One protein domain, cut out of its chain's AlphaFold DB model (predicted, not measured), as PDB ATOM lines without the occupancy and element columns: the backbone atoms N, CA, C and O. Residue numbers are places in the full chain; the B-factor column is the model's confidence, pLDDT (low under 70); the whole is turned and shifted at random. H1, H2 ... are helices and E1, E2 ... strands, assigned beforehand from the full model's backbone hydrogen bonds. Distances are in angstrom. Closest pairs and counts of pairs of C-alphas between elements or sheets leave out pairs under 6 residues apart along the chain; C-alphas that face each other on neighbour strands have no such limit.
ATOM      1  N   ALA A  28      90.750 123.602 156.252       53.03
ATOM      2  CA  ALA A  28      91.932 123.912 155.461       53.03
ATOM      3  C   ALA A  28      93.036 122.974 155.948       53.03
ATOM      4  O   ALA A  28      93.338 122.976 157.133       53.03
ATOM      5  N   ARG A  29      93.547 122.081 155.099       56.75
ATOM      6  CA  ARG A  29      94.598 121.159 155.532       56.75
ATOM      7  C   ARG A  29      95.879 121.976 155.623       56.75
ATOM      8  O   ARG A  29      96.489 122.296 154.609       56.75
ATOM      9  N   TRP A  30      96.248 122.383 156.829       60.41
ATOM     10  CA  TRP A  30      97.569 122.948 157.082       60.41
ATOM     11  C   TRP A  30      98.608 121.892 156.717       60.41
ATOM     12  O   TRP A  30      98.450 120.723 157.068       60.41
ATOM     13  N   SER A  31      99.609 122.292 155.941       66.06
ATOM     14  CA  SER A  31     100.629 121.363 155.444       66.06
ATOM     15  C   SER A  31     101.937 121.475 156.201       66.06
ATOM     16  O   SER A  31     102.714 120.528 156.163       66.06
ATOM     17  N   SER A  32     102.154 122.586 156.906       81.50
ATOM     18  CA  SER A  32     103.319 122.762 157.758       81.50
ATOM     19  C   SER A  32     103.102 123.788 158.866       81.50
ATOM     20  O   SER A  32     102.261 124.686 158.757       81.50
ATOM     21  N   MET A  33     103.862 123.630 159.949       88.75
ATOM     22  CA  MET A  33     103.898 124.545 161.089       88.75
ATOM     23  C   MET A  33     105.344 124.694 161.560       88.75
ATOM     24  O   MET A  33     105.992 123.702 161.861       88.75
ATOM     25  N   PHE A  34     105.846 125.923 161.657       92.94
ATOM     26  CA  PHE A  34     107.174 126.201 162.210       92.94
ATOM     27  C   PHE A  34     107.040 127.104 163.431       92.94
ATOM     28  O   PHE A  34     106.303 128.096 163.392       92.94
ATOM     29  N   VAL A  35     107.709 126.732 164.523       94.75
ATOM     30  CA  VAL A  35     107.529 127.360 165.838       94.75
ATOM     31  C   VAL A  35     108.825 128.012 166.293       94.75
ATOM     32  O   VAL A  35     109.844 127.340 166.432       94.75
ATOM     33  N   PHE A  36     108.759 129.311 166.572       95.19
ATOM     34  CA  PHE A  36     109.867 130.127 167.059       95.19
ATOM     35  C   PHE A  36     109.456 130.823 168.358       95.19
ATOM     36  O   PHE A  36     108.281 131.152 168.549       95.19
ATOM     37  N   GLY A  37     110.415 131.065 169.247       92.81
ATOM     38  CA  GLY A  37     110.143 131.700 170.532       92.81
ATOM     39  C   GLY A  37     111.029 131.197 171.660       92.81
ATOM     40  O   GLY A  37     112.178 130.816 171.446       92.81
ATOM     41  N   ASP A  38     110.480 131.227 172.865       90.12
ATOM     42  CA  ASP A  38     111.167 130.974 174.127       90.12
ATOM     43  C   ASP A  38     110.596 129.735 174.849       90.12
ATOM     44  O   ASP A  38     109.969 128.866 174.234       90.12
ATOM     45  N   ASP A  39     110.788 129.669 176.169       88.25
ATOM     46  CA  ASP A  39     110.328 128.584 177.043       88.25
ATOM     47  C   ASP A  39     108.825 128.269 176.901       88.25
ATOM     48  O   ASP A  39     108.411 127.132 177.128       88.25
ATOM     49  N   PHE A  40     107.982 129.237 176.510       88.81
ATOM     50  CA  PHE A  40     106.531 129.030 176.401       88.81
ATOM     51  C   PHE A  40     106.116 128.106 175.253       88.81
ATOM     52  O   PHE A  40     104.986 127.594 175.235       88.81
ATOM     53  N   VAL A  41     107.000 127.932 174.272       91.69
ATOM     54  CA  VAL A  41     106.762 127.124 173.074       91.69
ATOM     55  C   VAL A  41     107.908 126.158 172.763       91.69
ATOM     56  O   VAL A  41     107.745 125.335 171.863       91.69
ATOM     57  N   ASP A  42     109.010 126.195 173.520       90.44
ATOM     58  CA  ASP A  42     110.083 125.202 173.458       90.44
ATOM     59  C   ASP A  42     109.593 123.843 173.987       90.44
ATOM     60  O   ASP A  42     109.242 123.675 175.162       90.44
ATOM     61  N   ASN A  43     109.557 122.858 173.091       89.12
ATOM     62  CA  ASN A  43     109.144 121.497 173.395       89.12
ATOM     63  C   ASN A  43     110.290 120.484 173.502       89.12
ATOM     64  O   ASN A  43     110.020 119.286 173.637       89.12
ATOM     65  N   GLY A  44     111.541 120.944 173.502       88.69
ATOM     66  CA  GLY A  44     112.681 120.083 173.772       88.69
ATOM     67  C   GLY A  44     114.013 120.512 173.178       88.69
ATOM     68  O   GLY A  44     114.918 119.683 173.173       88.69
ATOM     69  N   ASN A  45     114.173 121.746 172.702       90.50
ATOM     70  CA  ASN A  45     115.456 122.236 172.215       90.50
ATOM     71  C   ASN A  45     116.447 122.443 173.359       90.50
ATOM     72  O   ASN A  45     117.594 122.007 173.265       90.50
ATOM     73  N   VAL A  46     116.000 122.977 174.496       87.56
ATOM     74  CA  VAL A  46     116.855 123.030 175.686       87.56
ATOM     75  C   VAL A  46     117.121 121.610 176.230       87.56
ATOM     76  O   VAL A  46     116.189 120.817 176.430       87.56
ATOM     77  N   PRO A  47     118.395 121.230 176.452       77.38
ATOM     78  CA  PRO A  47     118.751 119.917 176.980       77.38
ATOM     79  C   PRO A  47     118.307 119.726 178.430       77.38
ATOM     80  O   PRO A  47     118.266 120.661 179.237       77.38
ATOM     81  N   SER A  55     110.338 123.526 186.034       50.66
ATOM     82  CA  SER A  55     109.155 122.864 185.447       50.66
ATOM     83  C   SER A  55     109.388 121.925 184.250       50.66
ATOM     84  O   SER A  55     108.782 122.095 183.201       50.66
ATOM     85  N   ARG A  56     110.174 120.855 184.448       58.44
ATOM     86  CA  ARG A  56     110.337 119.732 183.490       58.44
ATOM     87  C   ARG A  56     109.548 118.474 183.875       58.44
ATOM     88  O   ARG A  56     110.005 117.354 183.665       58.44
ATOM     89  N   HIS A  57     108.399 118.646 184.525       47.19
ATOM     90  CA  HIS A  57     107.661 117.553 185.167       47.19
ATOM     91  C   HIS A  57     106.323 117.300 184.472       47.19
ATOM     92  O   HIS A  57     105.301 117.866 184.856       47.19
ATOM     93  N   GLY A  58     106.326 116.403 183.485       43.34
ATOM     94  CA  GLY A  58     105.127 115.658 183.121       43.34
ATOM     95  C   GLY A  58     104.922 114.524 184.125       43.34
ATOM     96  O   GLY A  58     105.875 113.834 184.482       43.34
ATOM     97  N   GLY A  59     103.690 114.311 184.590       42.53
ATOM     98  CA  GLY A  59     103.340 113.295 185.601       42.53
ATOM     99  C   GLY A  59     103.641 111.832 185.223       42.53
ATOM    100  O   GLY A  59     103.348 110.935 186.004       42.53
ATOM    101  N   SER A  60     104.232 111.582 184.053       44.78
ATOM    102  CA  SER A  60     104.634 110.264 183.552       44.78
ATOM    103  C   SER A  60     106.080 110.218 183.021       44.78
ATOM    104  O   SER A  60     106.457 109.246 182.373       44.78
ATOM    105  N   GLY A  61     106.892 111.255 183.263       50.94
ATOM    106  CA  GLY A  61     108.282 111.346 182.803       50.94
ATOM    107  C   GLY A  61     108.690 112.773 182.431       50.94
ATOM    108  O   GLY A  61     107.841 113.616 182.137       50.94
ATOM    109  N   ALA A  62     109.996 113.057 182.447       53.62
ATOM    110  CA  ALA A  62     110.528 114.374 182.107       53.62
ATOM    111  C   ALA A  62     110.354 114.664 180.607       53.62
ATOM    112  O   ALA A  62     111.226 114.373 179.790       53.62
ATOM    113  N   THR A  63     109.219 115.248 180.230       60.25
ATOM    114  CA  THR A  63     109.087 115.921 178.940       60.25
ATOM    115  C   THR A  63     110.074 117.088 178.957       60.25
ATOM    116  O   THR A  63     110.008 117.890 179.885       60.25
ATOM    117  N   ARG A  64     110.979 117.224 177.974       74.62
ATOM    118  CA  ARG A  64     111.937 118.360 177.836       74.62
ATOM    119  C   ARG A  64     111.249 119.734 177.613       74.62
ATOM    120  O   ARG A  64     111.846 120.663 177.096       74.62
ATOM    121  N   ARG A  65     109.978 119.836 177.994       83.12
ATOM    122  CA  ARG A  65     109.055 120.962 177.943       83.12
ATOM    123  C   ARG A  65     109.109 121.702 179.288       83.12
ATOM    124  O   ARG A  65     109.103 121.055 180.330       83.12
ATOM    125  N   PHE A  66     109.042 123.031 179.268       80.44
ATOM    126  CA  PHE A  66     108.849 123.927 180.427       80.44
ATOM    127  C   PHE A  66     107.421 123.945 181.025       80.44
ATOM    128  O   PHE A  66     107.043 124.868 181.747       80.44
ATOM    129  N   SER A  67     106.610 122.926 180.739       77.00
ATOM    130  CA  SER A  67     105.208 122.785 181.148       77.00
ATOM    131  C   SER A  67     104.959 121.345 181.585       77.00
ATOM    132  O   SER A  67     105.707 120.433 181.236       77.00
ATOM    133  N   ASN A  68     103.883 121.124 182.335       72.19
ATOM    134  CA  ASN A  68     103.504 119.807 182.841       72.19
ATOM    135  C   ASN A  68     102.866 118.884 181.789       72.19
ATOM    136  O   ASN A  68     102.629 117.715 182.088       72.19
ATOM    137  N   TYR A  69     102.560 119.387 180.587       73.19
ATOM    138  CA  TYR A  69     102.130 118.565 179.454       73.19
ATOM    139  C   TYR A  69     102.157 119.348 178.133       73.19
ATOM    140  O   TYR A  69     103.066 119.175 177.324       73.19
ATOM    141  N   ARG A  70     101.165 120.226 177.917       84.88
ATOM    142  CA  ARG A  70     100.989 120.987 176.672       84.88
ATOM    143  C   ARG A  70     101.535 122.404 176.783       84.88
ATOM    144  O   ARG A  70     101.401 123.060 177.815       84.88
ATOM    145  N   MET A  71     102.107 122.854 175.678       85.81
ATOM    146  CA  MET A  71     102.578 124.207 175.409       85.81
ATOM    147  C   MET A  71     101.557 124.987 174.591       85.81
ATOM    148  O   MET A  71     100.653 124.405 173.988       85.81
ATOM    149  N   GLN A  72     101.733 126.307 174.512       90.56
ATOM    150  CA  GLN A  72     100.875 127.176 173.695       90.56
ATOM    151  C   GLN A  72     100.815 126.700 172.233       90.56
ATOM    152  O   GLN A  72      99.738 126.620 171.638       90.56
ATOM    153  N   SER A  73     101.962 126.278 171.694       90.62
ATOM    154  CA  SER A  73     102.089 125.719 170.349       90.62
ATOM    155  C   SER A  73     101.255 124.448 170.145       90.62
ATOM    156  O   SER A  73     100.702 124.272 169.064       90.62
ATOM    157  N   ASP A  74     101.059 123.601 171.164       90.75
ATOM    158  CA  ASP A  74     100.234 122.389 171.032       90.75
ATOM    159  C   ASP A  74      98.743 122.712 170.888       90.75
ATOM    160  O   ASP A  74      98.007 121.986 170.216       90.75
ATOM    161  N   PHE A  75      98.271 123.784 171.533       90.06
ATOM    162  CA  PHE A  75      96.884 124.228 171.388       90.06
ATOM    163  C   PHE A  75      96.640 124.780 169.985       90.06
ATOM    164  O   PHE A  75      95.650 124.412 169.350       90.06
ATOM    165  N   ILE A  76      97.572 125.583 169.469       88.88
ATOM    166  CA  ILE A  76      97.520 126.105 168.097       88.88
ATOM    167  C   ILE A  76      97.592 124.955 167.085       88.88
ATOM    168  O   ILE A  76      96.767 124.876 166.177       88.88
ATOM    169  N   ALA A  77      98.500 124.001 167.287       86.88
ATOM    170  CA  ALA A  77      98.630 122.822 166.440       86.88
ATOM    171  C   ALA A  77      97.322 122.016 166.377       86.88
ATOM    172  O   ALA A  77      96.910 121.596 165.298       86.88
ATOM    173  N   ARG A  78      96.595 121.889 167.496       86.44
ATOM    174  CA  ARG A  78      95.261 121.263 167.537       86.44
ATOM    175  C   ARG A  78      94.181 122.066 166.832       86.44
ATOM    176  O   ARG A  78      93.345 121.482 166.138       86.44
ATOM    177  N   MET A  79      94.205 123.391 166.946       84.25
ATOM    178  CA  MET A  79      93.340 124.249 166.129       84.25
ATOM    179  C   MET A  79      93.620 124.034 164.639       84.25
ATOM    180  O   MET A  79      92.681 124.054 163.845       84.25
ATOM    181  N   PHE A  80      94.865 123.693 164.285       79.50
ATOM    182  CA  PHE A  80      95.317 123.272 162.956       79.50
ATOM    183  C   PHE A  80      95.254 121.753 162.699       79.50
ATOM    184  O   PHE A  80      95.454 121.290 161.584       79.50
ATOM    185  N   GLY A  81      94.758 120.950 163.642       82.19
ATOM    186  CA  GLY A  81      94.327 119.568 163.372       82.19
ATOM    187  C   GLY A  81      95.493 118.614 163.267       82.19
ATOM    188  O   GLY A  81      95.338 117.493 162.795       82.19
ATOM    189  N   LEU A  82      96.640 119.095 163.722       83.19
ATOM    190  CA  LEU A  82      97.756 118.305 164.166       83.19
ATOM    191  C   LEU A  82      97.441 117.808 165.584       83.19
ATOM    192  O   LEU A  82      96.644 118.401 166.320       83.19
ATOM    193  N   ASN A  83      98.066 116.707 165.986       84.25
ATOM    194  CA  ASN A  83      97.858 116.141 167.322       84.25
ATOM    195  C   ASN A  83      98.524 116.996 168.423       84.25
ATOM    196  O   ASN A  83      97.988 117.131 169.536       84.25
ATOM    197  N   GLU A  84      99.674 117.582 168.090       88.56
ATOM    198  CA  GLU A  84     100.542 118.396 168.944       88.56
ATOM    199  C   GLU A  84     101.499 119.247 168.094       88.56
ATOM    200  O   GLU A  84     101.474 119.161 166.862       88.56
ATOM    201  N   ALA A  85     102.293 120.101 168.747       90.00
ATOM    202  CA  ALA A  85     103.294 120.926 168.085       90.00
ATOM    203  C   ALA A  85     104.361 120.065 167.374       90.00
ATOM    204  O   ALA A  85     104.670 118.972 167.850       90.00
ATOM    205  N   PRO A  86     104.954 120.565 166.273       91.81
ATOM    206  CA  PRO A  86     106.039 119.885 165.565       91.81
ATOM    207  C   PRO A  86     107.230 119.554 166.477       91.81
ATOM    208  O   PRO A  86     107.447 120.269 167.463       91.81
ATOM    209  N   PRO A  87     108.031 118.521 166.157       91.62
ATOM    210  CA  PRO A  87     109.177 118.117 166.971       91.62
ATOM    211  C   PRO A  87     110.197 119.250 167.161       91.62
ATOM    212  O   PRO A  87     110.250 120.193 166.373       91.62
ATOM    213  N   ALA A  88     110.992 119.165 168.227       92.25
ATOM    214  CA  ALA A  88     112.097 120.086 168.480       92.25
ATOM    215  C   ALA A  88     113.263 119.801 167.521       92.25
ATOM    216  O   ALA A  88     113.628 118.641 167.326       92.25
ATOM    217  N   TYR A  89     113.873 120.850 166.979       92.94
ATOM    218  CA  TYR A  89     115.025 120.757 166.084       92.94
ATOM    219  C   TYR A  89     116.210 119.996 166.703       92.94
ATOM    220  O   TYR A  89     116.755 119.095 166.079       92.94
ATOM    221  N   GLU A  90     116.555 120.257 167.965       90.25
ATOM    222  CA  GLU A  90     117.664 119.581 168.671       90.25
ATOM    223  C   GLU A  90     117.365 118.114 169.036       90.25
ATOM    224  O   GLU A  90     118.186 117.438 169.661       90.25
ATOM    225  N   LEU A  91     116.161 117.622 168.725       87.69
ATOM    226  CA  LEU A  91     115.785 116.219 168.890       87.69
ATOM    227  C   LEU A  91     115.845 115.430 167.581       87.69
ATOM    228  O   LEU A  91     115.671 114.209 167.621       87.69
ATOM    229  N   THR A  92     116.082 116.079 166.438       86.56
ATOM    230  CA  THR A  92     116.291 115.361 165.180       86.56
ATOM    231  C   THR A  92     117.710 114.797 165.132       86.56
ATOM    232  O   THR A  92     118.655 115.370 165.673       86.56
ATOM    233  N   SER A  93     117.869 113.619 164.529       82.69
ATOM    234  CA  SER A  93     119.140 112.878 164.538       82.69
ATOM    235  C   SER A  93     120.274 113.586 163.799       82.69
ATOM    236  O   SER A  93     121.440 113.370 164.109       82.69
ATOM    237  N   ASP A  94     119.925 114.385 162.800       83.12
ATOM    238  CA  ASP A  94     120.836 115.052 161.877       83.12
ATOM    239  C   ASP A  94     120.691 116.575 161.912       83.12
ATOM    240  O   ASP A  94     121.284 117.253 161.078       83.12
ATOM    241  N   GLN A  95     119.903 117.111 162.855       80.75
ATOM    242  CA  GLN A  95     119.558 118.532 162.894       80.75
ATOM    243  C   GLN A  95     119.008 119.013 161.538       80.75
ATOM    244  O   GLN A  95     119.263 120.134 161.113       80.75
ATOM    245  N   SER A  96     118.256 118.165 160.830       78.62
ATOM    246  CA  SER A  96     117.562 118.561 159.604       78.62
ATOM    247  C   SER A  96     116.211 119.210 159.909       78.62
ATOM    248  O   SER A  96     115.581 118.971 160.947       78.62
ATOM    249  N   CYS A  97     115.754 120.056 158.985       81.69
ATOM    250  CA  CYS A  97     114.430 120.661 159.038       81.69
ATOM    251  C   CYS A  97     113.423 119.804 158.261       81.69
ATOM    252  O   CYS A  97     113.552 119.630 157.052       81.69
ATOM    253  N   ASP A  98     112.377 119.322 158.933       82.88
ATOM    254  CA  ASP A  98     111.272 118.632 158.266       82.88
ATOM    255  C   ASP A  98     110.334 119.654 157.601       82.88
ATOM    256  O   ASP A  98     109.829 120.581 158.240       82.88
ATOM    257  N   SER A  99     110.071 119.467 156.307       81.19
ATOM    258  CA  SER A  99     109.149 120.303 155.524       81.19
ATOM    259  C   SER A  99     107.711 120.357 156.077       81.19
ATOM    260  O   SER A  99     106.988 121.320 155.810       81.19
ATOM    261  N   SER A 100     107.289 119.354 156.855       82.12
ATOM    262  CA  SER A 100     105.992 119.296 157.542       82.12
ATOM    263  C   SER A 100     105.947 120.115 158.835       82.12
ATOM    264  O   SER A 100     104.862 120.391 159.355       82.12
ATOM    265  N   GLY A 101     107.096 120.575 159.329       88.94
ATOM    266  CA  GLY A 101     107.176 121.481 160.462       88.94
ATOM    267  C   GLY A 101     108.263 121.134 161.468       88.94
ATOM    268  O   GLY A 101     108.605 119.973 161.673       88.94
ATOM    269  N   MET A 102     108.755 122.164 162.153       93.38
ATOM    270  CA  MET A 102     109.801 122.041 163.168       93.38
ATOM    271  C   MET A 102     109.681 123.145 164.222       93.38
ATOM    272  O   MET A 102     109.294 124.278 163.916       93.38
ATOM    273  N   THR A 103     110.031 122.829 165.466       93.81
ATOM    274  CA  THR A 103     110.145 123.800 166.558       93.81
ATOM    275  C   THR A 103     111.606 124.205 166.733       93.81
ATOM    276  O   THR A 103     112.438 123.389 167.116       93.81
ATOM    277  N   PHE A 104     111.904 125.480 166.489       94.75
ATOM    278  CA  PHE A 104     113.208 126.125 166.709       94.75
ATOM    279  C   PHE A 104     113.237 126.977 167.985       94.75
ATOM    280  O   PHE A 104     114.275 127.534 168.333       94.75
ATOM    281  N   ALA A 105     112.100 127.103 168.677       93.56
ATOM    282  CA  ALA A 105     112.007 127.834 169.936       93.56
ATOM    283  C   ALA A 105     113.015 127.308 170.960       93.56
ATOM    284  O   ALA A 105     113.165 126.099 171.107       93.56
ATOM    285  N   PHE A 106     113.683 128.205 171.676       91.19
ATOM    286  CA  PHE A 106     114.739 127.843 172.611       91.19
ATOM    287  C   PHE A 106     114.519 128.560 173.933       91.19
ATOM    288  O   PHE A 106     114.368 129.781 173.968       91.19
ATOM    289  N   GLY A 107     114.525 127.810 175.025       88.31
ATOM    290  CA  GLY A 107     114.292 128.363 176.343       88.31
ATOM    291  C   GLY A 107     115.198 129.535 176.738       88.31
ATOM    292  O   GLY A 107     116.408 129.523 176.507       88.31
ATOM    293  N   GLY A 108     114.610 130.589 177.307       86.62
ATOM    294  CA  GLY A 108     115.278 131.849 177.630       86.62
ATOM    295  C   GLY A 108     115.606 132.759 176.437       86.62
ATOM    296  O   GLY A 108     116.280 133.778 176.641       86.62
ATOM    297  N   ALA A 109     115.183 132.407 175.216       89.50
ATOM    298  CA  ALA A 109     115.400 133.231 174.033       89.50
ATOM    299  C   ALA A 109     114.701 134.592 174.136       89.50
ATOM    300  O   ALA A 109     113.691 134.769 174.812       89.50
ATOM    301  N   GLY A 110     115.252 135.569 173.425       86.88
ATOM    302  CA  GLY A 110     114.655 136.891 173.289       86.88
ATOM    303  C   GLY A 110     114.892 137.472 171.903       86.88
ATOM    304  O   GLY A 110     115.694 136.962 171.119       86.88
ATOM    305  N   VAL A 111     114.205 138.575 171.605       86.62
ATOM    306  CA  VAL A 111     114.366 139.292 170.329       86.62
ATOM    307  C   VAL A 111     115.781 139.864 170.199       86.62
ATOM    308  O   VAL A 111     116.415 139.736 169.154       86.62
ATOM    309  N   PHE A 112     116.297 140.469 171.271       85.25
ATOM    310  CA  PHE A 112     117.596 141.138 171.274       85.25
ATOM    311  C   PHE A 112     118.692 140.279 171.895       85.25
ATOM    312  O   PHE A 112     118.476 139.555 172.868       85.25
ATOM    313  N   LYS A 113     119.909 140.430 171.367       84.00
ATOM    314  CA  LYS A 113     121.104 139.819 171.946       84.00
ATOM    315  C   LYS A 113     121.441 140.505 173.267       84.00
ATOM    316  O   LYS A 113     121.707 141.704 173.300       84.00
ATOM    317  N   VAL A 114     121.496 139.729 174.341       79.31
ATOM    318  CA  VAL A 114     121.933 140.201 175.658       79.31
ATOM    319  C   VAL A 114     123.324 139.637 175.916       79.31
ATOM    320  O   VAL A 114     123.469 138.433 176.075       79.31
ATOM    321  N   ALA A 115     124.353 140.488 175.968       74.31
ATOM    322  CA  ALA A 115     125.754 140.049 176.078       74.31
ATOM    323  C   ALA A 115     126.026 139.128 177.286       74.31
ATOM    324  O   ALA A 115     126.862 138.232 177.206       74.31
ATOM    325  N   ALA A 116     125.288 139.319 178.383       75.81
ATOM    326  CA  ALA A 116     125.393 138.504 179.591       75.81
ATOM    327  C   ALA A 116     124.701 137.127 179.489       75.81
ATOM    328  O   ALA A 116     124.970 136.254 180.311       75.81
ATOM    329  N   LYS A 117     123.814 136.910 178.506       70.12
ATOM    330  CA  LYS A 117     123.102 135.640 178.303       70.12
ATOM    331  C   LYS A 117     123.638 134.933 177.060       70.12
ATOM    332  O   LYS A 117     123.502 135.425 175.945       70.12
ATOM    333  N   LYS A 118     124.199 133.736 177.241       73.50
ATOM    334  CA  LYS A 118     124.557 132.832 176.135       73.50
ATOM    335  C   LYS A 118     123.341 132.007 175.708       73.50
ATOM    336  O   LYS A 118     123.335 130.792 175.859       73.50
ATOM    337  N   VAL A 119     122.296 132.682 175.241       80.94
ATOM    338  CA  VAL A 119     121.054 132.049 174.776       80.94
ATOM    339  C   VAL A 119     120.766 132.509 173.351       80.94
ATOM    340  O   VAL A 119     121.117 133.632 172.981       80.94
ATOM    341  N   GLN A 120     120.173 131.629 172.545       86.56
ATOM    342  CA  GLN A 120     119.810 131.943 171.167       86.56
ATOM    343  C   GLN A 120     118.807 133.105 171.119       86.56
ATOM    344  O   GLN A 120     117.932 133.225 171.976       86.56
ATOM    345  N   THR A 121     118.934 133.973 170.118       92.31
ATOM    346  CA  THR A 121     117.936 135.015 169.847       92.31
ATOM    347  C   THR A 121     116.888 134.501 168.870       92.31
ATOM    348  O   THR A 121     117.136 133.544 168.139       92.31
ATOM    349  N   LEU A 122     115.743 135.181 168.785       92.00
ATOM    350  CA  LEU A 122     114.755 134.904 167.736       92.00
ATOM    351  C   LEU A 122     115.380 134.992 166.330       92.00
ATOM    352  O   LEU A 122     115.080 134.171 165.471       92.00
ATOM    353  N   ALA A 123     116.288 135.952 166.114       90.94
ATOM    354  CA  ALA A 123     117.025 136.071 164.858       90.94
ATOM    355  C   ALA A 123     117.876 134.823 164.569       90.94
ATOM    356  O   ALA A 123     117.793 134.285 163.474       90.94
ATOM    357  N   ALA A 124     118.600 134.301 165.566       92.38
ATOM    358  CA  ALA A 124     119.393 133.084 165.397       92.38
ATOM    359  C   ALA A 124     118.524 131.864 165.041       92.38
ATOM    360  O   ALA A 124     118.908 131.071 164.190       92.38
ATOM    361  N   GLN A 125     117.330 131.742 165.632       94.31
ATOM    362  CA  GLN A 125     116.393 130.663 165.290       94.31
ATOM    363  C   GLN A 125     115.927 130.751 163.827       94.31
ATOM    364  O   GLN A 125     115.820 129.733 163.142       94.31
ATOM    365  N   LEU A 126     115.665 131.968 163.336       93.94
ATOM    366  CA  LEU A 126     115.328 132.205 161.930       93.94
ATOM    367  C   LEU A 126     116.515 131.910 161.012       93.94
ATOM    368  O   LEU A 126     116.320 131.287 159.973       93.94
ATOM    369  N   ASP A 127     117.731 132.291 161.401       94.00
ATOM    370  CA  ASP A 127     118.946 131.995 160.639       94.00
ATOM    371  C   ASP A 127     119.161 130.480 160.506       94.00
ATOM    372  O   ASP A 127     119.447 129.996 159.411       94.00
ATOM    373  N   THR A 128     118.941 129.707 161.577       93.38
ATOM    374  CA  THR A 128     118.981 128.237 161.533       93.38
ATOM    375  C   THR A 128     117.947 127.675 160.563       93.38
ATOM    376  O   THR A 128     118.273 126.821 159.738       93.38
ATOM    377  N   TYR A 129     116.704 128.153 160.620       93.44
ATOM    378  CA  TYR A 129     115.662 127.720 159.689       93.44
ATOM    379  C   TYR A 129     116.027 128.046 158.232       93.44
ATOM    380  O   TYR A 129     115.996 127.168 157.371       93.44
ATOM    381  N   MET A 130     116.432 129.286 157.954       92.12
ATOM    382  CA  MET A 130     116.783 129.727 156.603       92.12
ATOM    383  C   MET A 130     118.026 129.014 156.066       92.12
ATOM    384  O   MET A 130     118.069 128.686 154.882       92.12
ATOM    385  N   GLY A 131     119.006 128.730 156.925       91.69
ATOM    386  CA  GLY A 131     120.173 127.921 156.586       91.69
ATOM    387  C   GLY A 131     119.784 126.507 156.162       91.69
ATOM    388  O   GLY A 131     120.227 126.048 155.114       91.69
ATOM    389  N   ASN A 132     118.893 125.849 156.910       90.62
ATOM    390  CA  ASN A 132     118.379 124.525 156.547       90.62
ATOM    391  C   ASN A 132     117.643 124.531 155.201       90.62
ATOM    392  O   ASN A 132     117.907 123.684 154.351       90.62
ATOM    393  N   VAL A 133     116.771 125.520 154.978       88.62
ATOM    394  CA  VAL A 133     116.068 125.687 153.696       88.62
ATOM    395  C   VAL A 133     117.059 125.907 152.548       88.62
ATOM    396  O   VAL A 133     116.905 125.327 151.475       88.62
ATOM    397  N   ALA A 134     118.092 126.728 152.757       87.75
ATOM    398  CA  ALA A 134     119.115 126.977 151.749       87.75
ATOM    399  C   ALA A 134     119.911 125.706 151.414       87.75
ATOM    400  O   ALA A 134     120.101 125.415 150.234       87.75
ATOM    401  N   THR A 135     120.322 124.932 152.421       88.31
ATOM    402  CA  THR A 135     121.006 123.642 152.231       88.31
ATOM    403  C   THR A 135     120.146 122.677 151.425       88.31
ATOM    404  O   THR A 135     120.614 122.139 150.426       88.31
ATOM    405  N   GLU A 136     118.863 122.534 151.768       86.44
ATOM    406  CA  GLU A 136     117.942 121.665 151.027       86.44
ATOM    407  C   GLU A 136     117.808 122.098 149.554       86.44
ATOM    408  O   GLU A 136     117.812 121.269 148.640       86.44
ATOM    409  N   ILE A 137     117.719 123.407 149.286       85.94
ATOM    410  CA  ILE A 137     117.685 123.936 147.915       85.94
ATOM    411  C   ILE A 137     118.982 123.600 147.174       85.94
ATOM    412  O   ILE A 137     118.926 123.156 146.025       85.94
ATOM    413  N   LEU A 138     120.138 123.804 147.806       87.62
ATOM    414  CA  LEU A 138     121.440 123.534 147.200       87.62
ATOM    415  C   LEU A 138     121.623 122.047 146.887       87.62
ATOM    416  O   LEU A 138     122.026 121.717 145.771       87.62
ATOM    417  N   ASP A 139     121.247 121.157 147.804       86.62
ATOM    418  CA  ASP A 139     121.303 119.708 147.601       86.62
ATOM    419  C   ASP A 139     120.397 119.273 146.446       86.62
ATOM    420  O   ASP A 139     120.805 118.506 145.569       86.62
ATOM    421  N   ASN A 140     119.184 119.827 146.376       84.44
ATOM    422  CA  ASN A 140     118.264 119.582 145.268       84.44
ATOM    423  C   ASN A 140     118.825 120.074 143.920       84.44
ATOM    424  O   ASN A 140     118.659 119.404 142.896       84.44
ATOM    425  N   VAL A 141     119.500 121.229 143.896       84.62
ATOM    426  CA  VAL A 141     120.157 121.761 142.689       84.62
ATOM    427  C   VAL A 141     121.343 120.889 142.276       84.62
ATOM    428  O   VAL A 141     121.472 120.566 141.093       84.62
ATOM    429  N   ALA A 142     122.175 120.453 143.220       86.12
ATOM    430  CA  ALA A 142     123.294 119.557 142.944       86.12
ATOM    431  C   ALA A 142     122.803 118.217 142.371       86.12
ATOM    432  O   ALA A 142     123.301 117.754 141.342       86.12
ATOM    433  N   GLN A 143     121.752 117.632 142.956       83.38
ATOM    434  CA  GLN A 143     121.118 116.424 142.424       83.38
ATOM    435  C   GLN A 143     120.613 116.636 140.990       83.38
ATOM    436  O   GLN A 143     120.872 115.796 140.126       83.38
ATOM    437  N   LEU A 144     119.977 117.774 140.688       80.75
ATOM    438  CA  LEU A 144     119.555 118.113 139.322       80.75
ATOM    439  C   LEU A 144     120.714 118.176 138.328       80.75
ATOM    440  O   LEU A 144     120.544 117.719 137.202       80.75
ATOM    441  N   GLN A 145     121.863 118.721 138.726       82.81
ATOM    442  CA  GLN A 145     123.038 118.824 137.855       82.81
ATOM    443  C   GLN A 145     123.641 117.451 137.531       82.81
ATOM    444  O   GLN A 145     124.117 117.237 136.419       82.81
ATOM    445  N   THR A 146     123.583 116.496 138.465       84.31
ATOM    446  CA  THR A 146     124.049 115.114 138.224       84.31
ATOM    447  C   THR A 146     123.096 114.297 137.349       84.31
ATOM    448  O   THR A 146     123.492 113.308 136.725       84.31
ATOM    449  N   LEU A 147     121.826 114.700 137.276       83.06
ATOM    450  CA  LEU A 147     120.825 114.067 136.432       83.06
ATOM    451  C   LEU A 147     120.931 114.631 135.013       83.06
ATOM    452  O   LEU A 147     120.437 115.720 134.738       83.06
ATOM    453  N   GLY A 148     121.522 113.851 134.102       74.69
ATOM    454  CA  GLY A 148     121.622 114.205 132.683       74.69
ATOM    455  C   GLY A 148     120.311 114.776 132.127       74.69
ATOM    456  O   GLY A 148     119.222 114.231 132.360       74.69
ATOM    457  N   GLU A 149     120.421 115.906 131.429       76.19
ATOM    458  CA  GLU A 149     119.277 116.695 130.987       76.19
ATOM    459  C   GLU A 149     118.327 115.847 130.121       76.19
ATOM    460  O   GLU A 149     118.739 115.158 129.192       76.19
ATOM    461  N   GLY A 150     117.035 115.829 130.465       72.31
ATOM    462  CA  GLY A 150     116.023 115.065 129.725       72.31
ATOM    463  C   GLY A 150     115.906 113.573 130.077       72.31
ATOM    464  O   GLY A 150     114.966 112.930 129.600       72.31
ATOM    465  N   SER A 151     116.763 113.034 130.954       82.94
ATOM    466  CA  SER A 151     116.618 111.671 131.491       82.94
ATOM    467  C   SER A 151     115.270 111.484 132.201       82.94
ATOM    468  O   SER A 151     114.774 112.400 132.861       82.94
ATOM    469  N   ASP A 152     114.690 110.284 132.145       84.38
ATOM    470  CA  ASP A 152     113.454 109.966 132.876       84.38
ATOM    471  C   ASP A 152     113.594 110.180 134.387       84.38
ATOM    472  O   ASP A 152     112.642 110.621 135.033       84.38
ATOM    473  N   ARG A 153     114.808 110.001 134.927       80.00
ATOM    474  CA  ARG A 153     115.142 110.365 136.312       80.00
ATOM    475  C   ARG A 153     115.068 111.874 136.552       80.00
ATOM    476  O   ARG A 153     114.485 112.293 137.546       80.00
ATOM    477  N   SER A 154     115.574 112.695 135.627       79.12
ATOM    478  CA  SER A 154     115.463 114.164 135.690       79.12
ATOM    479  C   SER A 154     113.996 114.614 135.620       79.12
ATOM    480  O   SER A 154     113.561 115.471 136.388       79.12
ATOM    481  N   LYS A 155     113.185 113.983 134.759       81.44
ATOM    482  CA  LYS A 155     111.741 114.257 134.648       81.44
ATOM    483  C   LYS A 155     110.970 113.853 135.908       81.44
ATOM    484  O   LYS A 155     110.095 114.602 136.341       81.44
ATOM    485  N   ASP A 156     111.257 112.689 136.491       83.44
ATOM    486  CA  ASP A 156     110.643 112.245 137.750       83.44
ATOM    487  C   ASP A 156     111.028 113.154 138.922       83.44
ATOM    488  O   ASP A 156     110.160 113.613 139.666       83.44
ATOM    489  N   PHE A 157     112.308 113.511 139.022       79.88
ATOM    490  CA  PHE A 157     112.800 114.425 140.044       79.88
ATOM    491  C   PHE A 157     112.147 115.811 139.935       79.88
ATOM    492  O   PHE A 157     111.576 116.305 140.906       79.88
ATOM    493  N   LYS A 158     112.095 116.398 138.728       76.25
ATOM    494  CA  LYS A 158     111.375 117.660 138.471       76.25
ATOM    495  C   LYS A 158     109.890 117.563 138.830       76.25
ATOM    496  O   LYS A 158     109.331 118.519 139.366       76.25
ATOM    497  N   ARG A 159     109.235 116.420 138.589       79.56
ATOM    498  CA  ARG A 159     107.840 116.185 139.006       79.56
ATOM    499  C   ARG A 159     107.685 116.146 140.527       79.56
ATOM    500  O   ARG A 159     106.721 116.726 141.030       79.56
ATOM    501  N   LYS A 160     108.609 115.509 141.251       73.69
ATOM    502  CA  LYS A 160     108.626 115.472 142.724       73.69
ATOM    503  C   LYS A 160     108.854 116.864 143.316       73.69
ATOM    504  O   LYS A 160     108.015 117.311 144.094       73.69
ATOM    505  N   LEU A 161     109.865 117.593 142.841       71.50
ATOM    506  CA  LEU A 161     110.104 119.003 143.188       71.50
ATOM    507  C   LEU A 161     108.871 119.874 142.934       71.50
ATOM    508  O   LEU A 161     108.446 120.634 143.796       71.50
ATOM    509  N   THR A 162     108.243 119.724 141.766       65.31
ATOM    510  CA  THR A 162     107.046 120.500 141.414       65.31
ATOM    511  C   THR A 162     105.854 120.149 142.307       65.31
ATOM    512  O   THR A 162     105.016 121.011 142.537       65.31
ATOM    513  N   ARG A 163     105.739 118.916 142.829       62.03
ATOM    514  CA  ARG A 163     104.706 118.569 143.826       62.03
ATOM    515  C   ARG A 163     104.953 119.256 145.165       62.03
ATOM    516  O   ARG A 163     103.989 119.750 145.737       62.03
ATOM    517  N   VAL A 164     106.205 119.307 145.617       59.59
ATOM    518  CA  VAL A 164     106.601 120.025 146.840       59.59
ATOM    519  C   VAL A 164     106.346 121.530 146.672       59.59
ATOM    520  O   VAL A 164     105.661 122.138 147.488       59.59
ATOM    521  N   ALA A 165     106.757 122.111 145.543       51.69
ATOM    522  CA  ALA A 165     106.562 123.529 145.231       51.69
ATOM    523  C   ALA A 165     105.109 123.917 144.874       51.69
ATOM    524  O   ALA A 165     104.762 125.095 144.897       51.69
ATOM    525  N   ARG A 166     104.237 122.954 144.528       43.53
ATOM    526  CA  ARG A 166     102.807 123.197 144.233       43.53
ATOM    527  C   ARG A 166     101.923 123.301 145.462       43.53
ATOM    528  O   ARG A 166     100.722 123.501 145.283       43.53
ATOM    529  N   VAL A 167     102.466 123.191 146.671       47.88
ATOM    530  CA  VAL A 167     101.823 123.764 147.861       47.88
ATOM    531  C   VAL A 167     101.667 125.253 147.542       47.88
ATOM    532  O   VAL A 167     102.670 125.960 147.500       47.88
ATOM    533  N   PRO A 168     100.463 125.742 147.186       36.09
ATOM    534  CA  PRO A 168     100.344 127.112 146.732       36.09
ATOM    535  C   PRO A 168     100.652 128.006 147.929       36.09
ATOM    536  O   PRO A 168      99.823 128.109 148.831       36.09
ATOM    537  N   MET A 169     101.819 128.658 147.926       37.06
ATOM    538  CA  MET A 169     102.073 129.828 148.760       37.06
ATOM    539  C   MET A 169     101.106 130.921 148.300       37.06
ATOM    540  O   MET A 169     101.431 131.784 147.490       37.06
ATOM    541  N   ARG A 170      99.856 130.853 148.764       42.72
ATOM    542  CA  ARG A 170      99.059 132.066 148.900       42.72
ATOM    543  C   ARG A 170      99.774 132.898 149.942       42.72
ATOM    544  O   ARG A 170     100.147 132.330 150.964       42.72
ATOM    545  N   GLU A 171      99.946 134.183 149.650       39.03
ATOM    546  CA  GLU A 171     100.410 135.222 150.569       39.03
ATOM    547  C   GLU A 171      99.968 134.868 151.996       39.03
ATOM    548  O   GLU A 171      98.780 134.894 152.337       39.03
ATOM    549  N   GLY A 172     100.907 134.300 152.755       40.59
ATOM    550  CA  GLY A 172     100.597 133.666 154.022       40.59
ATOM    551  C   GLY A 172     100.204 134.757 154.996       40.59
ATOM    552  O   GLY A 172     100.934 135.730 155.162       40.59
ATOM    553  N   THR A 173      99.066 134.616 155.669       38.41
ATOM    554  CA  THR A 173      98.840 135.398 156.884       38.41
ATOM    555  C   THR A 173      99.861 134.910 157.907       38.41
ATOM    556  O   THR A 173      99.672 133.844 158.492       38.41
ATOM    557  N   VAL A 174     100.968 135.636 158.085       42.91
ATOM    558  CA  VAL A 174     101.832 135.465 159.257       42.91
ATOM    559  C   VAL A 174     100.992 135.902 160.452       42.91
ATOM    560  O   VAL A 174     100.804 137.091 160.691       42.91
ATOM    561  N   GLU A 175     100.386 134.942 161.144       44.66
ATOM    562  CA  GLU A 175      99.665 135.213 162.383       44.66
ATOM    563  C   GLU A 175     100.677 135.189 163.529       44.66
ATOM    564  O   GLU A 175     101.047 134.134 164.043       44.66
ATOM    565  N   SER A 176     101.143 136.371 163.932       44.69
ATOM    566  CA  SER A 176     101.798 136.547 165.224       44.69
ATOM    567  C   SER A 176     100.723 136.541 166.312       44.69
ATOM    568  O   SER A 176     100.037 137.530 166.563       44.69
ATOM    569  N   VAL A 177     100.535 135.394 166.960       45.16
ATOM    570  CA  VAL A 177      99.705 135.319 168.166       45.16
ATOM    571  C   VAL A 177     100.579 135.709 169.354       45.16
ATOM    572  O   VAL A 177     101.280 134.876 169.924       45.16
ATOM    573  N   ALA A 178     100.547 136.992 169.715       40.09
ATOM    574  CA  ALA A 178     101.113 137.472 170.969       40.09
ATOM    575  C   ALA A 178     100.102 137.223 172.099       40.09
ATOM    576  O   ALA A 178      99.052 137.866 172.165       40.09
ATOM    577  N   VAL A 179     100.396 136.274 172.986       41.62
ATOM    578  CA  VAL A 179      99.633 136.096 174.229       41.62
ATOM    579  C   VAL A 179     100.090 137.169 175.219       41.62
ATOM    580  O   VAL A 179     101.288 137.396 175.373       41.62
ATOM    581  N   HIS A 180      99.139 137.861 175.855       34.66
ATOM    582  CA  HIS A 180      99.392 138.979 176.772       34.66
ATOM    583  C   HIS A 180     100.457 138.592 177.820       34.66
ATOM    584  O   HIS A 180     100.218 137.713 178.644       34.66
ATOM    585  N   GLY A 181     101.643 139.209 177.744       43.62
ATOM    586  CA  GLY A 181     102.807 138.909 178.594       43.62
ATOM    587  C   GLY A 181     104.029 138.311 177.877       43.62
ATOM    588  O   GLY A 181     105.117 138.350 178.444       43.62
ATOM    589  N   SER A 182     103.895 137.821 176.637       42.19
ATOM    590  CA  SER A 182     105.017 137.363 175.797       42.19
ATOM    591  C   SER A 182     105.372 138.417 174.748       42.19
ATOM    592  O   SER A 182     104.528 138.820 173.948       42.19
ATOM    593  N   THR A 183     106.624 138.874 174.730       44.53
ATOM    594  CA  THR A 183     107.129 139.843 173.745       44.53
ATOM    595  C   THR A 183     107.768 139.191 172.514       44.53
ATOM    596  O   THR A 183     108.285 139.917 171.668       44.53
ATOM    597  N   SER A 184     107.770 137.853 172.382       49.78
ATOM    598  CA  SER A 184     108.636 137.193 171.387       49.78
ATOM    599  C   SER A 184     108.126 135.865 170.804       49.78
ATOM    600  O   SER A 184     108.939 135.024 170.417       49.78
ATOM    601  N   THR A 185     106.813 135.648 170.701       49.28
ATOM    602  CA  THR A 185     106.276 134.433 170.060       49.28
ATOM    603  C   THR A 185     105.781 134.726 168.642       49.28
ATOM    604  O   THR A 185     104.827 135.482 168.455       49.28
ATOM    605  N   THR A 186     106.413 134.105 167.642       51.41
ATOM    606  CA  THR A 186     106.069 134.275 166.220       51.41
ATOM    607  C   THR A 186     105.851 132.914 165.569       51.41
ATOM    608  O   THR A 186     106.665 132.005 165.720       51.41
ATOM    609  N   TYR A 187     104.763 132.786 164.808       47.09
ATOM    610  CA  TYR A 187     104.404 131.571 164.080       47.09
ATOM    611  C   TYR A 187     104.420 131.849 162.574       47.09
ATOM    612  O   TYR A 187     103.898 132.869 162.124       47.09
ATOM    613  N   ALA A 188     104.984 130.934 161.784       41.97
ATOM    614  CA  ALA A 188     104.923 131.002 160.325       41.97
ATOM    615  C   ALA A 188     103.872 130.015 159.788       41.97
ATOM    616  O   ALA A 188     103.873 128.834 160.140       41.97
ATOM    617  N   LYS A 189     102.961 130.511 158.938       52.16
ATOM    618  CA  LYS A 189     101.822 129.770 158.371       52.16
ATOM    619  C   LYS A 189     102.030 129.549 156.877       52.16
ATOM    620  O   LYS A 189     102.168 130.518 156.136       52.16
ATOM    621  N   ILE A 190     101.935 128.298 156.426       44.06
ATOM    622  CA  ILE A 190     101.876 127.966 154.995       44.06
ATOM    623  C   ILE A 190     100.530 127.272 154.715       44.06
ATOM    624  O   ILE A 190     100.353 126.090 155.027       44.06
ATOM    625  N   PRO A 191      99.517 127.997 154.200       36.69
ATOM    626  CA  PRO A 191      98.219 127.404 153.895       36.69
ATOM    627  C   PRO A 191      98.271 126.536 152.631       36.69
ATOM    628  O   PRO A 191      98.944 126.888 151.666       36.69
ATOM    629  N   THR A 192      97.464 125.467 152.571       44.56
ATOM    630  CA  THR A 192      97.103 124.833 151.290       44.56
ATOM    631  C   THR A 192      95.621 124.966 150.956       44.56
ATOM    632  O   THR A 192      94.772 125.248 151.800       44.56
TER     633      THR A 192
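Overview. This is residues 28 to 47 and 55 to 192 of the 209 residues of an uncharacterized protein of Aegilops tauschii (UniProt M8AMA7). With little regular structure, this is a small mixed sheet, E2 E1 E3, among long loops, with H2 running out from it and H3 folding back as an arm. Of 158 printed residues, 60 are in E1, H1, E2, H2, H3 and E3, a mixed class. It is only just compact, close to loose, with radius of gyration of the C-alphas 17.9 A and spans 56 by 38 by 33 A.

Arrangement. E1, residues 32 to 36, is parallel to E2, residues 101 to 103, with N 35 and O 102 3.0 A apart. E1 is antiparallel to E3, residues 186 to 190, with no N and O within hydrogen-bond range. H1, residues 72 to 79, and H2, residues 122 to 146, only graze the sheet. H3, residues 152 to 165, is close to H2 but not clearly touching; the closest C-alphas, 144 and 154, are 6.7 A apart. Every helix O i to N i+4 pair is within range.

Along the chain. H2 runs 36.7 A from C-alpha 122 (114.755, 134.904, 167.736) to C-alpha 146 (124.049, 115.114, 138.224).

Size, cuts and confidence. Residues 48 to 54 are cut out, C-alphas 47 and 55 being 13.1 A apart. In this model 44 printed residues have pLDDT under 70, namely residues 28 to 31, residues 55 to 63 and residues 162 to 192.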